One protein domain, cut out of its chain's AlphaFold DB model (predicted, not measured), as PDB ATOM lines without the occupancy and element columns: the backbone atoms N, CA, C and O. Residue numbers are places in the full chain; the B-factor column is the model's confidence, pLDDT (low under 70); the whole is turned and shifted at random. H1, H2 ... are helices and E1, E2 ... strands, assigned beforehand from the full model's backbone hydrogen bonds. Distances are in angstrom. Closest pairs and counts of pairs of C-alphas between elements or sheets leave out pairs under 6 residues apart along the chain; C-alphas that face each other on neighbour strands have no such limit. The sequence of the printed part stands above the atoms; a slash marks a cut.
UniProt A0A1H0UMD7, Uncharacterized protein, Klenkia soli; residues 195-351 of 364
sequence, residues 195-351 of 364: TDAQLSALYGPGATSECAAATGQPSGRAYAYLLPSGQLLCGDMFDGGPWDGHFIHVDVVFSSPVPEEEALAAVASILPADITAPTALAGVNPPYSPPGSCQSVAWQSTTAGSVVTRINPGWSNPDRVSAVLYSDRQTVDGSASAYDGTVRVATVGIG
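AT A GLANCE: This is residues 195 to 351 of the 364 residues of an uncharacterized protein of Klenkia soli (UniProt A0A1H0UMD7). A single, twisted sheet of seven strands runs through the whole domain, curling round helix H3 on one face, while H2 crosses the part made by E1, E2 and E3 on the other face. Two more short helices pack on the sheet: H1 over the edge strand E1, and H4 near the first residue of E6. The printed part has 157 residues, with named elements in the order H1 H2 E1 E2 E3 H3 E4 E5 H4 E6 E7, and its class is mixed, helices and strands. The sheet runs E1 E2 E3 E7 E6 E5 E4, all antiparallel. The whole is compact and rounded, with a radius of gyration of the C-alphas of 14.9 A and spans of 39 by 32 by 29 A.

HOW THE PARTS SIT: In the sheet, E7 (residues 342 to 350) has as neighbours E3 (residues 249 to 259), with N 252 and O 346 2.8 A apart, and E6 (residues 320 to 326), with N 324 and O 347 2.8 A apart. E3 bends by 103 degrees at residue 256 and E7 by 63 degrees at residue 345. The other neighbour of E6 is E5 (residues 293 to 300), with N 297 and O 323 at 2.8 A, and the other neighbour of E5 is the edge strand E4 (residues 276 to 284), with N 281 and O 296 at 2.8 A. The other neighbour of E3 is E2 (residues 232 to 235), with N 234 and O 251 at 2.8 A, and the other neighbour of E2 is the edge strand E1 (residues 223 to 226), with N 233 and O 225 at 2.8 A. E1, E2 and E3 form a meander, each strand the antiparallel neighbour of the one before. The sheet curls round H3 (residues 260 to 268), whose closest C-alphas to E7 are Glu 260 and Thr 342, 5.4 A. H2 (residues 208 to 215) is on the opposite face, at a height of 7.5 A over the sheet. It runs across the strands, at 81 degrees to E2 on the local plane; its closest C-alphas to E2 are Cys 211 and Cys 234, 5.7 A. With helices on both faces of the sheet, the domain has three layers. H1 (residues 196 to 202) is on the sheet, its closest C-alphas to E1 being Leu 199 and Tyr 225, 7.3 A. H4 (residues 302 to 311) is on it too, with the closest C-alphas to E6 at Gly 305 and Arg 320, 7.0 A. H1 and H4 are apart. In H1, H2, H3 and H4 every O i to N i+4 pair is within hydrogen-bond range.

IN THESE COORDINATES: H1 begins at C-alpha 196 (180.802, 132.127, 181.632), and E7 ends at C-alpha 350 (164.850, 127.244, 178.793). E4 measures 25.2 A, E5 23.8 A, E7 22.9 A, E3 22.1 A and E6 20.1 A; H4, the longest helix, measures 14.3 A.

THE WHOLE: The two C-alphas farthest apart, those of Ala 201 and Pro 287, are 42.8 A apart. The printed part has no cut. The links E2 to E3 and E6 to E7 are long. The mean pLDDT of the printed part is 89.6; residues 218 to 222, 237 to 241 and 277 are under 70.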
ATOM      1  N   THR A 195     178.601 129.191 178.300       91.69
ATOM      2  CA  THR A 195     179.335 129.215 179.572       91.69
ATOM      3  C   THR A 195     179.843 130.616 179.910       91.69
ATOM      4  O   THR A 195     180.012 131.446 179.017       91.69
ATOM      5  N   ASP A 196     180.164 130.873 181.181       89.38
ATOM      6  CA  ASP A 196     180.802 132.127 181.632       89.38
ATOM      7  C   ASP A 196     182.070 132.461 180.831       89.38
ATOM      8  O   ASP A 196     182.203 133.554 180.284       89.38
ATOM      9  N   ALA A 197     182.958 131.480 180.652       89.25
ATOM     10  CA  ALA A 197     184.184 131.662 179.882       89.25
ATOM     11  C   ALA A 197     183.913 132.080 178.425       89.25
ATOM     12  O   ALA A 197     184.657 132.882 177.861       89.25
ATOM     13  N   GLN A 198     182.851 131.553 177.809       88.88
ATOM     14  CA  GLN A 198     182.467 131.927 176.448       88.88
ATOM     15  C   GLN A 198     181.849 133.323 176.398       88.88
ATOM     16  O   GLN A 198     182.237 134.116 175.543       88.88
ATOM     17  N   LEU A 199     180.934 133.651 177.313       90.81
ATOM     18  CA  LEU A 199     180.330 134.982 177.373       90.81
ATOM     19  C   LEU A 199     181.379 136.061 177.644       90.81
ATOM     20  O   LEU A 199     181.404 137.066 176.943       90.81
ATOM     21  N   SER A 200     182.308 135.803 178.563       88.88
ATOM     22  CA  SER A 200     183.452 136.675 178.847       88.88
ATOM     23  C   SER A 200     184.390 136.858 177.647       88.88
ATOM     24  O   SER A 200     185.065 137.880 177.539       88.88
ATOM     25  N   ALA A 201     184.460 135.880 176.738       87.06
ATOM     26  CA  ALA A 201     185.239 135.994 175.506       87.06
ATOM     27  C   ALA A 201     184.489 136.753 174.397       87.06
ATOM     28  O   ALA A 201     185.121 137.416 173.572       87.06
ATOM     29  N   LEU A 202     183.158 136.641 174.357       84.88
ATOM     30  CA  LEU A 202     182.301 137.250 173.336       84.88
ATOM     31  C   LEU A 202     181.916 138.695 173.659       84.88
ATOM     32  O   LEU A 202     181.723 139.497 172.743       84.88
ATOM     33  N   TYR A 203     181.801 139.029 174.941       88.19
ATOM     34  CA  TYR A 203     181.228 140.279 175.411       88.19
ATOM     35  C   TYR A 203     182.156 140.993 176.391       88.19
ATOM     36  O   TYR A 203     182.926 140.378 177.125       88.19
ATOM     37  N   GLY A 204     182.077 142.324 176.399       86.00
ATOM     38  CA  GLY A 204     182.764 143.128 177.408       86.00
ATOM     39  C   GLY A 204     182.063 142.999 178.763       86.00
ATOM     40  O   GLY A 204     180.874 142.678 178.797       86.00
ATOM     41  N   PRO A 205     182.748 143.273 179.884       89.06
ATOM     42  CA  PRO A 205     182.113 143.305 181.191       89.06
ATOM     43  C   PRO A 205     181.086 144.445 181.252       89.06
ATOM     44  O   PRO A 205     181.370 145.586 180.880       89.06
ATOM     45  N   GLY A 206     179.891 144.112 181.725       87.81
ATOM     46  CA  GLY A 206     178.785 145.026 181.977       87.81
ATOM     47  C   GLY A 206     178.741 145.533 183.422       87.81
ATOM     48  O   GLY A 206     179.489 145.076 184.289       87.81
ATOM     49  N   ALA A 207     177.837 146.475 183.695       87.44
ATOM     50  CA  ALA A 207     177.615 146.996 185.041       87.44
ATOM     51  C   ALA A 207     176.687 146.063 185.838       87.44
ATOM     52  O   ALA A 207     175.479 146.020 185.617       87.44
ATOM     53  N   THR A 208     177.237 145.333 186.810       85.62
ATOM     54  CA  THR A 208     176.459 144.417 187.667       85.62
ATOM     55  C   THR A 208     175.412 145.135 188.521       85.62
ATOM     56  O   THR A 208     174.378 144.553 188.837       85.62
ATOM     57  N   SER A 209     175.645 146.404 188.866       81.12
ATOM     58  CA  SER A 209     174.679 147.249 189.571       81.12
ATOM     59  C   SER A 209     173.431 147.536 188.735       81.12
ATOM     60  O   SER A 209     172.333 147.545 189.283       81.12
ATOM     61  N   GLU A 210     173.578 147.719 187.421       85.44
ATOM     62  CA  GLU A 210     172.454 147.926 186.502       85.44
ATOM     63  C   GLU A 210     171.662 146.628 186.292       85.44
ATOM     64  O   GLU A 210     170.434 146.659 186.306       85.44
ATOM     65  N   CYS A 211     172.337 145.474 186.224       88.56
ATOM     66  CA  CYS A 211     171.664 144.173 186.276       88.56
ATOM     67  C   CYS A 211     170.843 144.015 187.563       88.56
ATOM     68  O   CYS A 211     169.644 143.763 187.498       88.56
ATOM     69  N   ALA A 212     171.455 144.241 188.730       84.94
ATOM     70  CA  ALA A 212     170.768 144.134 190.017       84.94
ATOM     71  C   ALA A 212     169.563 145.088 190.117       84.94
ATOM     72  O   ALA A 212     168.522 144.702 190.639       84.94
ATOM     73  N   ALA A 213     169.687 146.310 189.586       83.62
ATOM     74  CA  ALA A 213     168.611 147.301 189.531       83.62
ATOM     75  C   ALA A 213     167.393 146.818 188.743       83.62
ATOM     76  O   ALA A 213     166.251 147.101 189.100       83.62
ATOM     77  N   ALA A 214     167.648 146.127 187.638       84.69
ATOM     78  CA  ALA A 214     166.630 145.729 186.688       84.69
ATOM     79  C   ALA A 214     165.970 144.390 187.046       84.69
ATOM     80  O   ALA A 214     164.776 144.217 186.815       84.69
ATOM     81  N   THR A 215     166.728 143.451 187.615       84.75
ATOM     82  CA  THR A 215     166.281 142.060 187.802       84.75
ATOM     83  C   THR A 215     166.060 141.686 189.264       84.75
ATOM     84  O   THR A 215     165.405 140.690 189.556       84.75
ATOM     85  N   GLY A 216     166.606 142.455 190.211       75.88
ATOM     86  CA  GLY A 216     166.569 142.094 191.633       75.88
ATOM     87  C   GLY A 216     167.509 140.970 192.018       75.88
ATOM     88  O   GLY A 216     167.441 140.456 193.142       75.88
ATOM     89  N   GLN A 217     168.387 140.577 191.094       70.88
ATOM     90  CA  GLN A 217     169.452 139.646 191.402       70.88
ATOM     91  C   GLN A 217     170.336 140.240 192.500       70.88
ATOM     92  O   GLN A 217     170.710 141.418 192.436       70.88
ATOM     93  N   PRO A 218     170.683 139.444 193.527       62.62
ATOM     94  CA  PRO A 218     171.509 139.925 194.617       62.62
ATOM     95  C   PRO A 218     172.846 140.420 194.060       62.62
ATOM     96  O   PRO A 218     173.604 139.673 193.435       62.62
ATOM     97  N   SER A 219     173.166 141.692 194.311       54.16
ATOM     98  CA  SER A 219     174.465 142.241 193.939       54.16
ATOM     99  C   SER A 219     175.545 141.493 194.728       54.16
ATOM    100  O   SER A 219     175.607 141.574 195.960       54.16
ATOM    101  N   GLY A 220     176.363 140.720 194.031       47.75
ATOM    102  CA  GLY A 220     177.424 139.916 194.635       47.75
ATOM    103  C   GLY A 220     177.883 138.780 193.734       47.75
ATOM    104  O   GLY A 220     179.027 138.357 193.829       47.75
ATOM    105  N   ARG A 221     177.013 138.316 192.828       61.69
ATOM    106  CA  ARG A 221     177.309 137.180 191.944       61.69
ATOM    107  C   ARG A 221     176.677 137.258 190.549       61.69
ATOM    108  O   ARG A 221     176.699 136.273 189.820       61.69
ATOM    109  N   ALA A 222     176.132 138.413 190.178       66.88
ATOM    110  CA  ALA A 222     175.583 138.615 188.845       66.88
ATOM    111  C   ALA A 222     176.722 138.704 187.822       66.88
ATOM    112  O   ALA A 222     177.646 139.506 187.981       66.88
ATOM    113  N   TYR A 223     176.638 137.900 186.766       87.44
ATOM    114  CA  TYR A 223     177.441 138.126 185.573       87.44
ATOM    115  C   TYR A 223     176.759 139.219 184.768       87.44
ATOM    116  O   TYR A 223     175.555 139.152 184.551       87.44
ATOM    117  N   ALA A 224     177.513 140.216 184.330       91.88
ATOM    118  CA  ALA A 224     176.996 141.267 183.474       91.88
ATOM    119  C   ALA A 224     177.896 141.373 182.253       91.88
ATOM    120  O   ALA A 224     179.113 141.510 182.384       91.88
ATOM    121  N   TYR A 225     177.287 141.345 181.077       92.94
ATOM    122  CA  TYR A 225     177.976 141.419 179.800       92.94
ATOM    123  C   TYR A 225     177.355 142.508 178.938       92.94
ATOM    124  O   TYR A 225     176.139 142.580 178.819       92.94
ATOM    125  N   LEU A 226     178.172 143.351 178.316       92.12
ATOM    126  CA  LEU A 226     177.694 144.365 177.383       92.12
ATOM    127  C   LEU A 226     177.536 143.749 175.988       92.12
ATOM    128  O   LEU A 226     178.524 143.370 175.353       92.12
ATOM    129  N   LEU A 227     176.293 143.668 175.513       91.00
ATOM    130  CA  LEU A 227     175.977 143.218 174.160       91.00
ATOM    131  C   LEU A 227     176.411 144.270 173.121       91.00
ATOM    132  O   LEU A 227     176.429 145.467 173.424       91.00
ATOM    133  N   PRO A 228     176.703 143.874 171.864       87.06
ATOM    134  CA  PRO A 228     177.118 144.810 170.810       87.06
ATOM    135  C   PRO A 228     176.111 145.933 170.526       87.06
ATOM    136  O   PRO A 228     176.487 147.014 170.081       87.06
ATOM    137  N   SER A 229     174.829 145.677 170.783       85.81
ATOM    138  CA  SER A 229     173.724 146.625 170.631       85.81
ATOM    139  C   SER A 229     173.537 147.560 171.838       85.81
ATOM    140  O   SER A 229     172.662 148.422 171.801       85.81
ATOM    141  N   GLY A 230     174.375 147.445 172.874       89.19
ATOM    142  CA  GLY A 230     174.430 148.360 174.020       89.19
ATOM    143  C   GLY A 230     173.605 147.945 175.242       89.19
ATOM    144  O   GLY A 230     173.693 148.612 176.268       89.19
ATOM    145  N   GLN A 231     172.832 146.862 175.157       94.69
ATOM    146  CA  GLN A 231     172.107 146.282 176.292       94.69
ATOM    147  C   GLN A 231     173.037 145.449 177.174       94.69
ATOM    148  O   GLN A 231     174.083 144.975 176.724       94.69
ATOM    149  N   LEU A 232     172.620 145.212 178.414       94.44
ATOM    150  CA  LEU A 232     173.294 144.276 179.302       94.44
ATOM    151  C   LEU A 232     172.648 142.894 179.215       94.44
ATOM    152  O   LEU A 232     171.433 142.765 179.281       94.44
ATOM    153  N   LEU A 233     173.475 141.864 179.098       94.81
ATOM    154  CA  LEU A 233     173.110 140.479 179.343       94.81
ATOM    155  C   LEU A 233     173.522 140.131 180.775       94.81
ATOM    156  O   LEU A 233     174.713 140.105 181.095       94.81
ATOM    157  N   CYS A 234     172.538 139.878 181.621       93.31
ATOM    158  CA  CYS A 234     172.706 139.557 183.027       93.31
ATOM    159  C   CYS A 234     172.507 138.051 183.217       93.31
ATOM    160  O   CYS A 234     171.444 137.517 182.919       93.31
ATOM    161  N   GLY A 235     173.541 137.343 183.658       89.31
ATOM    162  CA  GLY A 235     173.446 135.913 183.943       89.31
ATOM    163  C   GLY A 235     172.911 135.682 185.349       89.31
ATOM    164  O   GLY A 235     173.568 136.093 186.309       89.31
ATOM    165  N   ASP A 236     171.774 134.990 185.465       77.25
ATOM    166  CA  ASP A 236     171.247 134.597 186.770       77.25
ATOM    167  C   ASP A 236     172.036 133.413 187.332       77.25
ATOM    168  O   ASP A 236     172.294 132.419 186.644       77.25
ATOM    169  N   MET A 237     172.384 133.505 188.611       62.19
ATOM    170  CA  MET A 237     172.767 132.351 189.403       62.19
ATOM    171  C   MET A 237     171.659 132.103 190.417       62.19
ATOM    172  O   MET A 237     171.720 132.592 191.546       62.19
ATOM    173  N   PHE A 238     170.698 131.253 190.048       61.12
ATOM    174  CA  PHE A 238     169.968 130.484 191.055       61.12
ATOM    175  C   PHE A 238     170.985 129.790 191.984       61.12
ATOM    176  O   PHE A 238     172.120 129.549 191.567       61.12
ATOM    177  N   ASP A 239     170.595 129.448 193.218       54.25
ATOM    178  CA  ASP A 239     171.452 128.991 194.340       54.25
ATOM    179  C   ASP A 239     172.390 127.769 194.087       54.25
ATOM    180  O   ASP A 239     173.011 127.251 195.013       54.25
ATOM    181  N   GLY A 240     172.557 127.304 192.845       56.97
ATOM    182  CA  GLY A 240     173.554 126.320 192.406       56.97
ATOM    183  C   GLY A 240     174.567 126.814 191.361       56.97
ATOM    184  O   GLY A 240     175.436 126.038 190.966       56.97
ATOM    185  N   GLY A 241     174.493 128.074 190.918       65.69
ATOM    186  CA  GLY A 241     175.322 128.606 189.833       65.69
ATOM    187  C   GLY A 241     174.912 128.108 188.439       65.69
ATOM    188  O   GLY A 241     173.831 127.534 188.285       65.69
ATOM    189  N   PRO A 242     175.736 128.349 187.400       73.75
ATOM    190  CA  PRO A 242     175.427 127.903 186.050       73.75
ATOM    191  C   PRO A 242     175.354 126.373 185.993       73.75
ATOM    192  O   PRO A 242     176.169 125.651 186.575       73.75
ATOM    193  N   TRP A 243     174.359 125.872 185.275       80.38
ATOM    194  CA  TRP A 243     174.019 124.461 185.233       80.38
ATOM    195  C   TRP A 243     175.007 123.688 184.366       80.38
ATOM    196  O   TRP A 243     175.025 123.848 183.148       80.38
ATOM    197  N   ASP A 244     175.873 122.900 185.007       86.00
ATOM    198  CA  ASP A 244     177.055 122.306 184.360       86.00
ATOM    199  C   ASP A 244     177.923 123.371 183.657       86.00
ATOM    200  O   ASP A 244     178.471 123.168 182.577       86.00
ATOM    201  N   GLY A 245     177.996 124.568 184.250       87.50
ATOM    202  CA  GLY A 245     178.719 125.698 183.670       87.50
ATOM    203  C   GLY A 245     177.953 126.484 182.601       87.50
ATOM    204  O   GLY A 245     178.493 127.479 182.131       87.50
ATOM    205  N   HIS A 246     176.709 126.118 182.268       90.75
ATOM    206  CA  HIS A 246     175.873 126.804 181.275       90.75
ATOM    207  C   HIS A 246     174.786 127.703 181.894       90.75
ATOM    208  O   HIS A 246     174.133 127.340 182.875       90.75
ATOM    209  N   PHE A 247     174.526 128.859 181.278       92.12
ATOM    210  CA  PHE A 247     173.393 129.713 181.651       92.12
ATOM    211  C   PHE A 247     172.089 129.192 181.037       92.12
ATOM    212  O   PHE A 247     171.907 129.235 179.823       92.12
ATOM    213  N   ILE A 248     171.159 128.728 181.870       91.62
ATOM    214  CA  ILE A 248     169.802 128.328 181.441       91.62
ATOM    215  C   ILE A 248     168.763 129.440 181.610       91.62
ATOM    216  O   ILE A 248     167.611 129.266 181.214       91.62
ATOM    217  N   HIS A 249     169.179 130.550 182.215       91.81
ATOM    218  CA  HIS A 249     168.381 131.729 182.485       91.81
ATOM    219  C   HIS A 249     169.286 132.960 182.428       91.81
ATOM    220  O   HIS A 249     170.360 132.971 183.036       91.81
ATOM    221  N   VAL A 250     168.876 133.966 181.668       94.00
ATOM    222  CA  VAL A 250     169.584 135.236 181.504       94.00
ATOM    223  C   VAL A 250     168.567 136.353 181.337       94.00
ATOM    224  O   VAL A 250     167.502 136.138 180.770       94.00
ATOM    225  N   ASP A 251     168.910 137.560 181.750       95.25
ATOM    226  CA  ASP A 251     168.098 138.746 181.514       95.25
ATOM    227  C   ASP A 251     168.783 139.657 180.500       95.25
ATOM    228  O   ASP A 251     169.991 139.880 180.558       95.25
ATOM    229  N   VAL A 252     168.012 140.214 179.574       96.00
ATOM    230  CA  VAL A 252     168.444 141.315 178.714       96.00
ATOM    231  C   VAL A 252     167.882 142.605 179.294       96.00
ATOM    232  O   VAL A 252     166.665 142.799 179.337       96.00
ATOM    233  N   VAL A 253     168.771 143.478 179.755       95.94
ATOM    234  CA  VAL A 253     168.443 144.729 180.441       95.94
ATOM    235  C   VAL A 253     168.751 145.916 179.538       95.94
ATOM    236  O   VAL A 253     169.856 146.056 179.007       95.94
ATOM    237  N   PHE A 254     167.757 146.788 179.387       95.44
ATOM    238  CA  PHE A 254     167.836 148.005 178.592       95.44
ATOM    239  C   PHE A 254     167.959 149.217 179.522       95.44
ATOM    240  O   PHE A 254     167.187 149.373 180.471       95.44
ATOM    241  N   SER A 255     168.901 150.113 179.224       90.50
ATOM    242  CA  SER A 255     169.132 151.331 180.018       90.50
ATOM    243  C   SER A 255     167.941 152.299 179.985       90.50
ATOM    244  O   SER A 255     167.714 153.062 180.927       90.50
ATOM    245  N   SER A 256     167.132 152.230 178.926       92.62
ATOM    246  CA  SER A 256     165.821 152.871 178.796       92.62
ATOM    247  C   SER A 256     164.816 151.897 178.175       92.62
ATOM    248  O   SER A 256     165.242 151.074 177.366       92.62
ATOM    249  N   PRO A 257     163.506 152.006 178.470       96.50
ATOM    250  CA  PRO A 257     162.495 151.195 177.796       96.50
ATOM    251  C   PRO A 257     162.578 151.336 176.271       96.50
ATOM    252  O   PRO A 257     162.654 152.453 175.752       96.50
ATOM    253  N   VAL A 258     162.549 150.209 175.562       97.44
ATOM    254  CA  VAL A 258     162.563 150.134 174.092       97.44
ATOM    255  C   VAL A 258     161.265 149.513 173.567       97.44
ATOM    256  O   VAL A 258     160.575 148.830 174.325       97.44
ATOM    257  N   PRO A 259     160.891 149.710 172.293       98.12
ATOM    258  CA  PRO A 259     159.759 148.996 171.702       98.12
ATOM    259  C   PRO A 259     159.938 147.470 171.755       98.12
ATOM    260  O   PRO A 259     161.053 146.971 171.602       98.12
ATOM    261  N   GLU A 260     158.836 146.726 171.893       96.44
ATOM    262  CA  GLU A 260     158.834 145.252 171.927       96.44
ATOM    263  C   GLU A 260     159.645 144.610 170.786       96.44
ATOM    264  O   GLU A 260     160.419 143.686 171.021       96.44
ATOM    265  N   GLU A 261     159.530 145.130 169.561       96.19
ATOM    266  CA  GLU A 261     160.264 144.626 168.390       96.19
ATOM    267  C   GLU A 261     161.790 144.698 168.572       96.19
ATOM    268  O   GLU A 261     162.503 143.742 168.266       96.19
ATOM    269  N   GLU A 262     162.294 145.813 169.108       96.12
ATOM    270  CA  GLU A 262     163.722 145.997 169.380       96.12
ATOM    271  C   GLU A 262     164.191 145.043 170.482       96.12
ATOM    272  O   GLU A 262     165.248 144.417 170.363       96.12
ATOM    273  N   ALA A 263     163.375 144.865 171.523       96.44
ATOM    274  CA  ALA A 263     163.692 143.935 172.595       96.44
ATOM    275  C   ALA A 263     163.732 142.482 172.115       96.44
ATOM    276  O   ALA A 263     164.662 141.748 172.449       96.44
ATOM    277  N   LEU A 264     162.777 142.068 171.281       95.38
ATOM    278  CA  LEU A 264     162.756 140.729 170.695       95.38
ATOM    279  C   LEU A 264     163.930 140.495 169.740       95.38
ATOM    280  O   LEU A 264     164.441 139.377 169.683       95.38
ATOM    281  N   ALA A 265     164.403 141.523 169.032       94.19
ATOM    282  CA  ALA A 265     165.624 141.426 168.234       94.19
ATOM    283  C   ALA A 265     166.868 141.207 169.116       94.19
ATOM    284  O   ALA A 265     167.702 140.352 168.801       94.19
ATOM    285  N   ALA A 266     166.969 141.920 170.243       94.69
ATOM    286  CA  ALA A 266     168.046 141.723 171.214       94.69
ATOM    287  C   ALA A 266     167.989 140.322 171.847       94.69
ATOM    288  O   ALA A 266     169.008 139.631 171.886       94.69
ATOM    289  N   VAL A 267     166.802 139.852 172.244       95.38
ATOM    290  CA  VAL A 267     166.594 138.476 172.729       95.38
ATOM    291  C   VAL A 267     166.994 137.464 171.660       95.38
ATOM    292  O   VAL A 267     167.795 136.579 171.928       95.38
ATOM    293  N   ALA A 268     166.524 137.606 170.421       93.69
ATOM    294  CA  ALA A 268     166.885 136.684 169.350       93.69
ATOM    295  C   ALA A 268     168.408 136.596 169.160       93.69
ATOM    296  O   ALA A 268     168.920 135.503 168.925       93.69
ATOM    297  N   SER A 269     169.145 137.704 169.325       93.19
ATOM    298  CA  SER A 269     170.611 137.747 169.196       93.19
ATOM    299  C   SER A 269     171.376 136.902 170.226       93.19
ATOM    300  O   SER A 269     172.546 136.595 170.002       93.19
ATOM    301  N   ILE A 270     170.715 136.476 171.307       94.50
ATOM    302  CA  ILE A 270     171.263 135.612 172.364       94.50
ATOM    303  C   ILE A 270     170.610 134.219 172.396       94.50
ATOM    304  O   ILE A 270     170.655 133.532 173.414       94.50
ATOM    305  N   LEU A 271     169.951 133.813 171.309       94.25
ATOM    306  CA  LEU A 271     169.343 132.488 171.152       94.25
ATOM    307  C   LEU A 271     169.941 131.743 169.962       94.25
ATOM    308  O   LEU A 271     170.341 132.406 169.015       94.25
ATOM    309  N   PRO A 272     169.955 130.401 169.920       93.38
ATOM    310  CA  PRO A 272     170.449 129.667 168.754       93.38
ATOM    311  C   PRO A 272     169.836 130.132 167.422       93.38
ATOM    312  O   PRO A 272     168.669 130.518 167.356       93.38
ATOM    313  N   ALA A 273     170.605 130.076 166.334       92.44
ATOM    314  CA  ALA A 273     170.167 130.587 165.031       92.44
ATOM    315  C   ALA A 273     168.962 129.834 164.424       92.44
ATOM    316  O   ALA A 273     168.313 130.355 163.519       92.44
ATOM    317  N   ASP A 274     168.665 128.624 164.908       94.12
ATOM    318  CA  ASP A 274     167.557 127.780 164.451       94.12
ATOM    319  C   ASP A 274     166.243 128.008 165.216       94.12
ATOM    320  O   ASP A 274     165.327 127.196 165.085       94.12
ATOM    321  N   ILE A 275     166.127 129.082 166.010       93.56
ATOM    322  CA  ILE A 275     164.854 129.425 166.651       93.56
ATOM    323  C   ILE A 275     163.734 129.610 165.620       93.56
ATOM    324  O   ILE A 275     163.895 130.256 164.582       93.56
ATOM    325  N   THR A 276     162.563 129.063 165.930       91.38
ATOM    326  CA  THR A 276     161.373 129.126 165.074       91.38
ATOM    327  C   THR A 276     160.192 129.793 165.775       91.38
ATOM    328  O   THR A 276     160.214 129.998 166.986       91.38
ATOM    329  N   ALA A 277     159.213 130.193 164.951       64.50
ATOM    330  CA  ALA A 277     158.214 131.237 165.177       64.50
ATOM    331  C   ALA A 277     157.696 131.391 166.623       64.50
ATOM    332  O   ALA A 277     157.259 130.406 167.221       64.50
ATOM    333  N   PRO A 278     157.663 132.634 167.141       78.06
ATOM    334  CA  PRO A 278     157.216 132.900 168.495       78.06
ATOM    335  C   PRO A 278     155.710 132.670 168.665       78.06
ATOM    336  O   PRO A 278     154.907 133.178 167.880       78.06
ATOM    337  N   THR A 279     155.308 131.979 169.730       89.06
ATOM    338  CA  THR A 279     153.970 132.157 170.313       89.06
ATOM    339  C   THR A 279     154.041 133.231 171.386       89.06
ATOM    340  O   THR A 279     155.019 133.289 172.124       89.06
ATOM    341  N   ALA A 280     153.026 134.090 171.463       93.00
ATOM    342  CA  ALA A 280     152.973 135.211 172.393       93.00
ATOM    343  C   ALA A 280     151.720 135.094 173.273       93.00
ATOM    344  O   ALA A 280     150.620 134.905 172.753       93.00
ATOM    345  N   LEU A 281     151.882 135.202 174.593       94.38
ATOM    346  CA  LEU A 281     150.808 135.157 175.587       94.38
ATOM    347  C   LEU A 281     150.964 136.307 176.584       94.38
ATOM    348  O   LEU A 281     152.054 136.532 177.105       94.38
ATOM    349  N   ALA A 282     149.874 137.019 176.853       94.81
ATOM    350  CA  ALA A 282     149.849 138.030 177.903       94.81
ATOM    351  C   ALA A 282     149.751 137.352 179.278       94.81
ATOM    352  O   ALA A 282     148.973 136.413 179.446       94.81
ATOM    353  N   GLY A 283     150.522 137.843 180.244       93.94
ATOM    354  CA  GLY A 283     150.489 137.407 181.638       93.94
ATOM    355  C   GLY A 283     150.083 138.533 182.577       93.94
ATOM    356  O   GLY A 283     150.207 139.716 182.248       93.94
ATOM    357  N   VAL A 284     149.604 138.162 183.759       95.00
ATOM    358  CA  VAL A 284     149.307 139.092 184.855       95.00
ATOM    359  C   VAL A 284     149.984 138.612 186.126       95.00
ATOM    360  O   VAL A 284     150.245 137.420 186.297       95.00
ATOM    361  N   ASN A 285     150.254 139.544 187.030       93.12
ATOM    362  CA  ASN A 285     150.725 139.194 188.360       93.12
ATOM    363  C   ASN A 285     149.679 138.338 189.090       93.12
ATOM    364  O   ASN A 285     148.470 138.519 188.882       93.12
ATOM    365  N   PRO A 286     150.110 137.440 189.988       87.75
ATOM    366  CA  PRO A 286     149.180 136.649 190.771       87.75
ATOM    367  C   PRO A 286     148.357 137.534 191.732       87.75
ATOM    368  O   PRO A 286     148.787 138.628 192.101       87.75
ATOM    369  N   PRO A 287     147.180 137.073 192.206       86.06
ATOM    370  CA  PRO A 287     146.243 137.910 192.970       86.06
ATOM    371  C   PRO A 287     146.768 138.465 194.303       86.06
ATOM    372  O   PRO A 287     146.158 139.370 194.870       86.06
ATOM    373  N   TYR A 288     147.838 137.881 194.844       81.81
ATOM    374  CA  TYR A 288     148.473 138.320 196.089       81.81
ATOM    375  C   TYR A 288     149.546 139.399 195.873       81.81
ATOM    376  O   TYR A 288     149.996 140.002 196.846       81.81
ATOM    377  N   SER A 289     149.930 139.654 194.622       86.69
ATOM    378  CA  SER A 289     150.927 140.648 194.235       86.69
ATOM    379  C   SER A 289     150.271 141.976 193.839       86.69
ATOM    380  O   SER A 289     149.081 142.010 193.501       86.69
ATOM    381  N   PRO A 290     151.016 143.100 193.842       88.75
ATOM    382  CA  PRO A 290     150.538 144.344 193.247       88.75
ATOM    383  C   PRO A 290     150.098 144.144 191.786       88.75
ATOM    384  O   PRO A 290     150.661 143.289 191.098       88.75
ATOM    385  N   PRO A 291     149.128 144.927 191.277       93.25
ATOM    386  CA  PRO A 291     148.702 144.820 189.885       93.25
ATOM    387  C   PRO A 291     149.865 145.057 188.914       93.25
ATOM    388  O   PRO A 291     150.496 146.112 188.941       93.25
ATOM    389  N   GLY A 292     150.094 144.095 188.027       95.56
ATOM    390  CA  GLY A 292     151.112 144.155 186.984       95.56
ATOM    391  C   GLY A 292     150.801 143.164 185.870       95.56
ATOM    392  O   GLY A 292     149.963 142.272 186.030       95.56
ATOM    393  N   SER A 293     151.432 143.360 184.717       96.81
ATOM    394  CA  SER A 293     151.333 142.454 183.576       96.81
ATOM    395  C   SER A 293     152.643 142.405 182.797       96.81
ATOM    396  O   SER A 293     153.508 143.270 182.947       96.81
ATOM    397  N   CYS A 294     152.785 141.366 181.986       96.94
ATOM    398  CA  CYS A 294     153.968 141.069 181.188       96.94
ATOM    399  C   CYS A 294     153.553 140.406 179.872       96.94
ATOM    400  O   CYS A 294     152.415 139.950 179.714       96.94
ATOM    401  N   GLN A 295     154.489 140.322 178.932       96.81
ATOM    402  CA  GLN A 295     154.310 139.601 177.674       96.81
ATOM    403  C   GLN A 295     155.266 138.409 177.640       96.81
ATOM    404  O   GLN A 295     156.475 138.587 177.695       96.81
ATOM    405  N   SER A 296     154.746 137.187 177.551       95.25
ATOM    406  CA  SER A 296     155.565 135.985 177.387       95.25
ATOM    407  C   SER A 296     155.640 135.599 175.916       95.25
ATOM    408  O   SER A 296     154.622 135.558 175.223       95.25
ATOM    409  N   VAL A 297     156.839 135.289 175.440       95.44
ATOM    410  CA  VAL A 297     157.125 134.857 174.073       95.44
ATOM    411  C   VAL A 297     157.896 133.545 174.129       95.44
ATOM    412  O   VAL A 297     158.809 133.421 174.933       95.44
ATOM    413  N   ALA A 298     157.535 132.549 173.322       94.31
ATOM    414  CA  ALA A 298     158.213 131.254 173.312       94.31
ATOM    415  C   ALA A 298     158.589 130.809 171.899       94.31
ATOM    416  O   ALA A 298     157.783 130.916 170.979       94.31
ATOM    417  N   TRP A 299     159.792 130.258 171.758       95.44
ATOM    418  CA  TRP A 299     160.376 129.718 170.532       95.44
ATOM    419  C   TRP A 299     160.672 128.222 170.674       95.44
ATOM    420  O   TRP A 299     160.732 127.677 171.780       95.44
ATOM    421  N   GLN A 300     160.917 127.565 169.538       95.44
ATOM    422  CA  GLN A 300     161.498 126.219 169.480       95.44
ATOM    423  C   GLN A 300     162.868 126.254 168.801       95.44
ATOM    424  O   GLN A 300     163.016 126.930 167.785       95.44
ATOM    425  N   SER A 301     163.837 125.502 169.325       95.69
ATOM    426  CA  SER A 301     165.182 125.322 168.770       95.69
ATOM    427  C   SER A 301     165.656 123.880 168.981       95.69
ATOM    428  O   SER A 301     165.726 123.371 170.102       95.69
ATOM    429  N   THR A 302     166.037 123.220 167.888       96.00
ATOM    430  CA  THR A 302     166.635 121.878 167.925       96.00
ATOM    431  C   THR A 302     168.034 121.901 168.538       96.00
ATOM    432  O   THR A 302     168.426 120.950 169.224       96.00
ATOM    433  N   THR A 303     168.767 123.004 168.351       95.38
ATOM    434  CA  THR A 303     170.072 123.245 168.979       95.38
ATOM    435  C   THR A 303     169.933 123.318 170.496       95.38
ATOM    436  O   THR A 303     170.611 122.570 171.202       95.38
ATOM    437  N   ALA A 304     168.999 124.138 170.999       94.88
ATOM    438  CA  ALA A 304     168.692 124.211 172.427       94.88
ATOM    439  C   ALA A 304     168.296 122.830 172.968       94.88
ATOM    440  O   ALA A 304     168.898 122.353 173.930       94.88
ATOM    441  N   GLY A 305     167.397 122.128 172.267       95.69
ATOM    442  CA  GLY A 305     166.970 120.773 172.619       95.69
ATOM    443  C   GLY A 305     168.115 119.781 172.768       95.69
ATOM    444  O   GLY A 305     168.163 119.026 173.741       95.69
ATOM    445  N   SER A 306     169.072 119.811 171.845       95.25
ATOM    446  CA  SER A 306     170.240 118.929 171.870       95.25
ATOM    447  C   SER A 306     171.168 119.237 173.045       95.25
ATOM    448  O   SER A 306     171.630 118.316 173.723       95.25
ATOM    449  N   VAL A 307     171.427 120.521 173.316       93.50
ATOM    450  CA  VAL A 307     172.286 120.953 174.426       93.50
ATOM    451  C   VAL A 307     171.640 120.629 175.772       93.50
ATOM    452  O   VAL A 307     172.275 119.985 176.607       93.50
ATOM    453  N   VAL A 308     170.369 120.991 175.961       95.06
ATOM    454  CA  VAL A 308     169.625 120.756 177.206       95.06
ATOM    455  C   VAL A 308     169.480 119.261 177.480       95.06
ATOM    456  O   VAL A 308     169.773 118.826 178.588       95.06
ATOM    457  N   THR A 309     169.122 118.447 176.478       95.56
ATOM    458  CA  THR A 309     169.003 116.983 176.645       95.56
ATOM    459  C   THR A 309     170.342 116.339 177.003       95.56
ATOM    460  O   THR A 309     170.379 115.371 177.760       95.56
ATOM    461  N   ARG A 310     171.458 116.857 176.475       93.81
ATOM    462  CA  ARG A 310     172.798 116.366 176.817       93.81
ATOM    463  C   ARG A 310     173.156 116.664 178.275       93.81
ATOM    464  O   ARG A 310     173.732 115.795 178.919       93.81
ATOM    465  N   ILE A 311     172.828 117.860 178.769       91.12
ATOM    466  CA  ILE A 311     173.116 118.274 180.153       91.12
ATOM    467  C   ILE A 311     172.154 117.583 181.135       91.12
ATOM    468  O   ILE A 311     172.578 117.060 182.164       91.12
ATOM    469  N   ASN A 312     170.862 117.502 180.800       91.88
ATOM    470  CA  ASN A 312     169.851 116.779 181.569       91.88
ATOM    471  C   ASN A 312     168.829 116.090 180.657       91.88
ATOM    472  O   ASN A 312     167.844 116.702 180.228       91.88
ATOM    473  N   PRO A 313     168.995 114.775 180.451       94.00
ATOM    474  CA  PRO A 313     168.077 113.975 179.648       94.00
ATOM    475  C   PRO A 313     166.634 113.932 180.175       94.00
ATOM    476  O   PRO A 313     165.735 113.529 179.444       94.00
ATOM    477  N   GLY A 314     166.406 114.293 181.443       92.88
ATOM    478  CA  GLY A 314     165.086 114.308 182.075       92.88
ATOM    479  C   GLY A 314     164.329 115.632 181.948       92.88
ATOM    480  O   GLY A 314     163.218 115.728 182.467       92.88
ATOM    481  N   TRP A 315     164.905 116.657 181.311       91.88
ATOM    482  CA  TRP A 315     164.262 117.966 181.183       91.88
ATOM    483  C   TRP A 315     163.037 117.904 180.264       91.88
ATOM    484  O   TRP A 315     163.098 117.381 179.150       91.88
ATOM    485  N   SER A 316     161.911 118.460 180.708       90.81
ATOM    486  CA  SER A 316     160.692 118.531 179.900       90.81
ATOM    487  C   SER A 316     160.764 119.674 178.887       90.81
ATOM    488  O   SER A 316     161.072 120.801 179.267       90.81
ATOM    489  N   ASN A 317     160.392 119.413 177.630       92.06
ATOM    490  CA  ASN A 317     160.435 120.393 176.531       92.06
ATOM    491  C   ASN A 317     161.827 121.039 176.346       92.06
ATOM    492  O   ASN A 317     161.941 122.266 176.372       92.06
ATOM    493  N   PRO A 318     162.897 120.235 176.198       95.12
ATOM    494  CA  PRO A 318     164.269 120.744 176.137       95.12
ATOM    495  C   PRO A 318     164.516 121.651 174.923       95.12
ATOM    496  O   PRO A 318     165.452 122.442 174.916       95.12
ATOM    497  N   ASP A 319     163.687 121.526 173.890       95.75
ATOM    498  CA  ASP A 319     163.718 122.281 172.643       95.75
ATOM    499  C   ASP A 319     163.018 123.640 172.727       95.75
ATOM    500  O   ASP A 319     162.987 124.364 171.733       95.75
ATOM    501  N   ARG A 320     162.444 124.006 173.879       95.62
ATOM    502  CA  ARG A 320     161.744 125.281 174.050       95.62
ATOM    503  C   ARG A 320     162.599 126.312 174.766       95.62
ATOM    504  O   ARG A 320     163.317 126.007 175.715       95.62
ATOM    505  N   VAL A 321     162.456 127.548 174.315       95.06
ATOM    506  CA  VAL A 321     163.033 128.743 174.925       95.06
ATOM    507  C   VAL A 321     161.902 129.741 175.095       95.06
ATOM    508  O   VAL A 321     161.100 129.902 174.175       95.06
ATOM    509  N   SER A 322     161.841 130.447 176.215       95.50
ATOM    510  CA  SER A 322     160.903 131.548 176.397       95.50
ATOM    511  C   SER A 322     161.586 132.819 176.873       95.50
ATOM    512  O   SER A 322     162.677 132.788 177.437       95.50
ATOM    513  N   ALA A 323     160.940 133.946 176.597       95.50
ATOM    514  CA  ALA A 323     161.243 135.243 177.162       95.50
ATOM    515  C   ALA A 323     159.989 135.814 177.829       95.50
ATOM    516  O   ALA A 323     158.889 135.700 177.287       95.50
ATOM    517  N   VAL A 324     160.144 136.450 178.984       96.12
ATOM    518  CA  VAL A 324     159.111 137.260 179.635       96.12
ATOM    519  C   VAL A 324     159.557 138.714 179.584       96.12
ATOM    520  O   VAL A 324     160.650 139.052 180.027       96.12
ATOM    521  N   LEU A 325     158.725 139.564 178.992       96.75
ATOM    522  CA  LEU A 325     159.010 140.970 178.745       96.75
ATOM    523  C   LEU A 325     158.303 141.834 179.793       96.75
ATOM    524  O   LEU A 325     157.084 141.735 179.969       96.75
ATOM    525  N   TYR A 326     159.067 142.716 180.432       96.81
ATOM    526  CA  TYR A 326     158.606 143.648 181.460       96.81
ATOM    527  C   TYR A 326     158.844 145.092 181.008       96.81
ATOM    528  O   TYR A 326     159.943 145.435 180.566       96.81
ATOM    529  N   SER A 327     157.831 145.954 181.147       97.19
ATOM    530  CA  SER A 327     157.930 147.373 180.759       97.19
ATOM    531  C   SER A 327     158.765 148.216 181.725       97.19
ATOM    532  O   SER A 327     159.382 149.189 181.300       97.19
ATOM    533  N   ASP A 328     158.848 147.822 182.999       93.69
ATOM    534  CA  ASP A 328     159.755 148.434 183.979       93.69
ATOM    535  C   ASP A 328     160.792 147.430 184.497       93.69
ATOM    536  O   ASP A 328     161.902 147.353 183.980       93.69
ATOM    537  N   ARG A 329     160.443 146.630 185.503       90.50
ATOM    538  CA  ARG A 329     161.335 145.616 186.073       90.50
ATOM    539  C   ARG A 329     160.563 144.367 186.458       90.50
ATOM    540  O   ARG A 329     159.359 144.431 186.727       90.50
ATOM    541  N   GLN A 330     161.277 143.252 186.514       89.88
ATOM    542  CA  GLN A 330     160.805 142.060 187.206       89.88
ATOM    543  C   GLN A 330     160.879 142.303 188.719       89.88
ATOM    544  O   GLN A 330     161.692 143.088 189.192       89.88
ATOM    545  N   THR A 331     160.029 141.647 189.492       87.38
ATOM    546  CA  THR A 331     160.062 141.614 190.954       87.38
ATOM    547  C   THR A 331     159.923 140.167 191.416       87.38
ATOM    548  O   THR A 331     159.556 139.291 190.636       87.38
ATOM    549  N   VAL A 332     160.156 139.910 192.703       81.56
ATOM    550  CA  VAL A 332     159.912 138.583 193.304       81.56
ATOM    551  C   VAL A 332     158.445 138.137 193.225       81.56
ATOM    552  O   VAL A 332     158.158 136.956 193.383       81.56
ATOM    553  N   ASP A 333     157.542 139.087 192.977       84.06
ATOM    554  CA  ASP A 333     156.091 138.934 192.990       84.06
ATOM    555  C   ASP A 333     155.473 139.071 191.579       84.06
ATOM    556  O   ASP A 333     154.247 139.135 191.450       84.06
ATOM    557  N   GLY A 334     156.303 139.158 190.532       89.75
ATOM    558  CA  GLY A 334     155.898 139.342 189.135       89.75
ATOM    559  C   GLY A 334     156.370 140.669 188.538       89.75
ATOM    560  O   GLY A 334     157.464 141.139 188.832       89.75
ATOM    561  N   SER A 335     155.570 141.311 187.692       93.75
ATOM    562  CA  SER A 335     155.901 142.592 187.049       93.75
ATOM    563  C   SER A 335     155.698 143.794 187.979       93.75
ATOM    564  O   SER A 335     154.671 143.898 188.648       93.75
ATOM    565  N   ALA A 336     156.621 144.759 187.986       92.19
ATOM    566  CA  ALA A 336     156.449 146.001 188.752       92.19
ATOM    567  C   ALA A 336     155.359 146.937 188.189       92.19
ATOM    568  O   ALA A 336     154.904 147.848 188.883       92.19
ATOM    569  N   SER A 337     154.952 146.747 186.930       95.00
ATOM    570  CA  SER A 337     153.996 147.613 186.238       95.00
ATOM    571  C   SER A 337     153.079 146.830 185.301       95.00
ATOM    572  O   SER A 337     153.288 145.652 185.014       95.00
ATOM    573  N   ALA A 338     152.043 147.490 184.784       97.31
ATOM    574  CA  ALA A 338     151.336 146.969 183.620       97.31
ATOM    575  C   ALA A 338     152.263 146.998 182.392       97.31
ATOM    576  O   ALA A 338     153.047 147.936 182.231       97.31
ATOM    577  N   TYR A 339     152.147 145.983 181.543       97.75
ATOM    578  CA  TYR A 339     152.797 145.924 180.243       97.75
ATOM    579  C   TYR A 339     152.178 146.945 179.285       97.75
ATOM    580  O   TYR A 339     150.958 146.956 179.097       97.75
ATOM    581  N   ASP A 340     153.009 147.788 178.675       97.62
ATOM    582  CA  ASP A 340     152.578 148.894 177.808       97.62
ATOM    583  C   ASP A 340     153.103 148.807 176.360       97.62
ATOM    584  O   ASP A 340     152.923 149.741 175.577       97.62
ATOM    585  N   GLY A 341     153.722 147.680 175.988       97.44
ATOM    586  CA  GLY A 341     154.350 147.473 174.676       97.44
ATOM    587  C   GLY A 341     155.783 148.005 174.573       97.44
ATOM    588  O   GLY A 341     156.422 147.864 173.526       97.44
ATOM    589  N   THR A 342     156.309 148.598 175.646       98.38
ATOM    590  CA  THR A 342     157.742 148.838 175.817       98.38
ATOM    591  C   THR A 342     158.354 147.796 176.745       98.38
ATOM    592  O   THR A 342     157.658 147.139 177.524       98.38
ATOM    593  N   VAL A 343     159.666 147.605 176.634       97.62
ATOM    594  CA  VAL A 343     160.427 146.598 177.364       97.62
ATOM    595  C   VAL A 343     161.676 147.240 177.932       97.62
ATOM    596  O   VAL A 343     162.462 147.851 177.210       97.62
ATOM    597  N   ARG A 344     161.869 147.076 179.234       96.38
ATOM    598  CA  ARG A 344     163.088 147.467 179.943       96.38
ATOM    599  C   ARG A 344     163.872 146.256 180.444       96.38
ATOM    600  O   ARG A 344     165.094 146.334 180.555       96.38
ATOM    601  N   VAL A 345     163.192 145.130 180.664       96.31
ATOM    602  CA  VAL A 345     163.805 143.843 181.012       96.31
ATOM    603  C   VAL A 345     163.140 142.730 180.216       96.31
ATOM    604  O   VAL A 345     161.913 142.656 180.157       96.31
ATOM    605  N   ALA A 346     163.947 141.861 179.613       96.69
ATOM    606  CA  ALA A 346     163.492 140.615 179.014       96.69
ATOM    607  C   ALA A 346     164.197 139.439 179.689       96.69
ATOM    608  O   ALA A 346     165.396 139.246 179.511       96.69
ATOM    609  N   THR A 347     163.446 138.651 180.442       95.19
ATOM    610  CA  THR A 347     163.947 137.471 181.146       95.19
ATOM    611  C   THR A 347     163.832 136.258 180.244       95.19
ATOM    612  O   THR A 347     162.725 135.901 179.853       95.19
ATOM    613  N   VAL A 348     164.951 135.638 179.886       95.31
ATOM    614  CA  VAL A 348     165.057 134.593 178.863       95.31
ATOM    615  C   VAL A 348     165.526 133.289 179.496       95.31
ATOM    616  O   VAL A 348     166.553 133.254 180.167       95.31
ATOM    617  N   GLY A 349     164.818 132.190 179.248       94.38
ATOM    618  CA  GLY A 349     165.162 130.896 179.823       94.38
ATOM    619  C   GLY A 349     164.770 129.700 178.968       94.38
ATOM    620  O   GLY A 349     164.065 129.812 177.964       94.38
ATOM    621  N   ILE A 350     165.250 128.527 179.377       94.19
ATOM    622  CA  ILE A 350     164.850 127.244 178.793       94.19
ATOM    623  C   ILE A 350     163.490 126.822 179.340       94.19
ATOM    624  O   ILE A 350     163.270 126.790 180.549       94.19
ATOM    625  N   GLY A 351     162.596 126.424 178.441       92.31
ATOM    626  CA  GLY A 351     161.237 126.017 178.759       92.31
ATOM    627  C   GLY A 351     160.200 126.673 177.854       92.31
ATOM    628  O   GLY A 351     160.506 127.466 176.965       92.31
TER     629      GLY A 351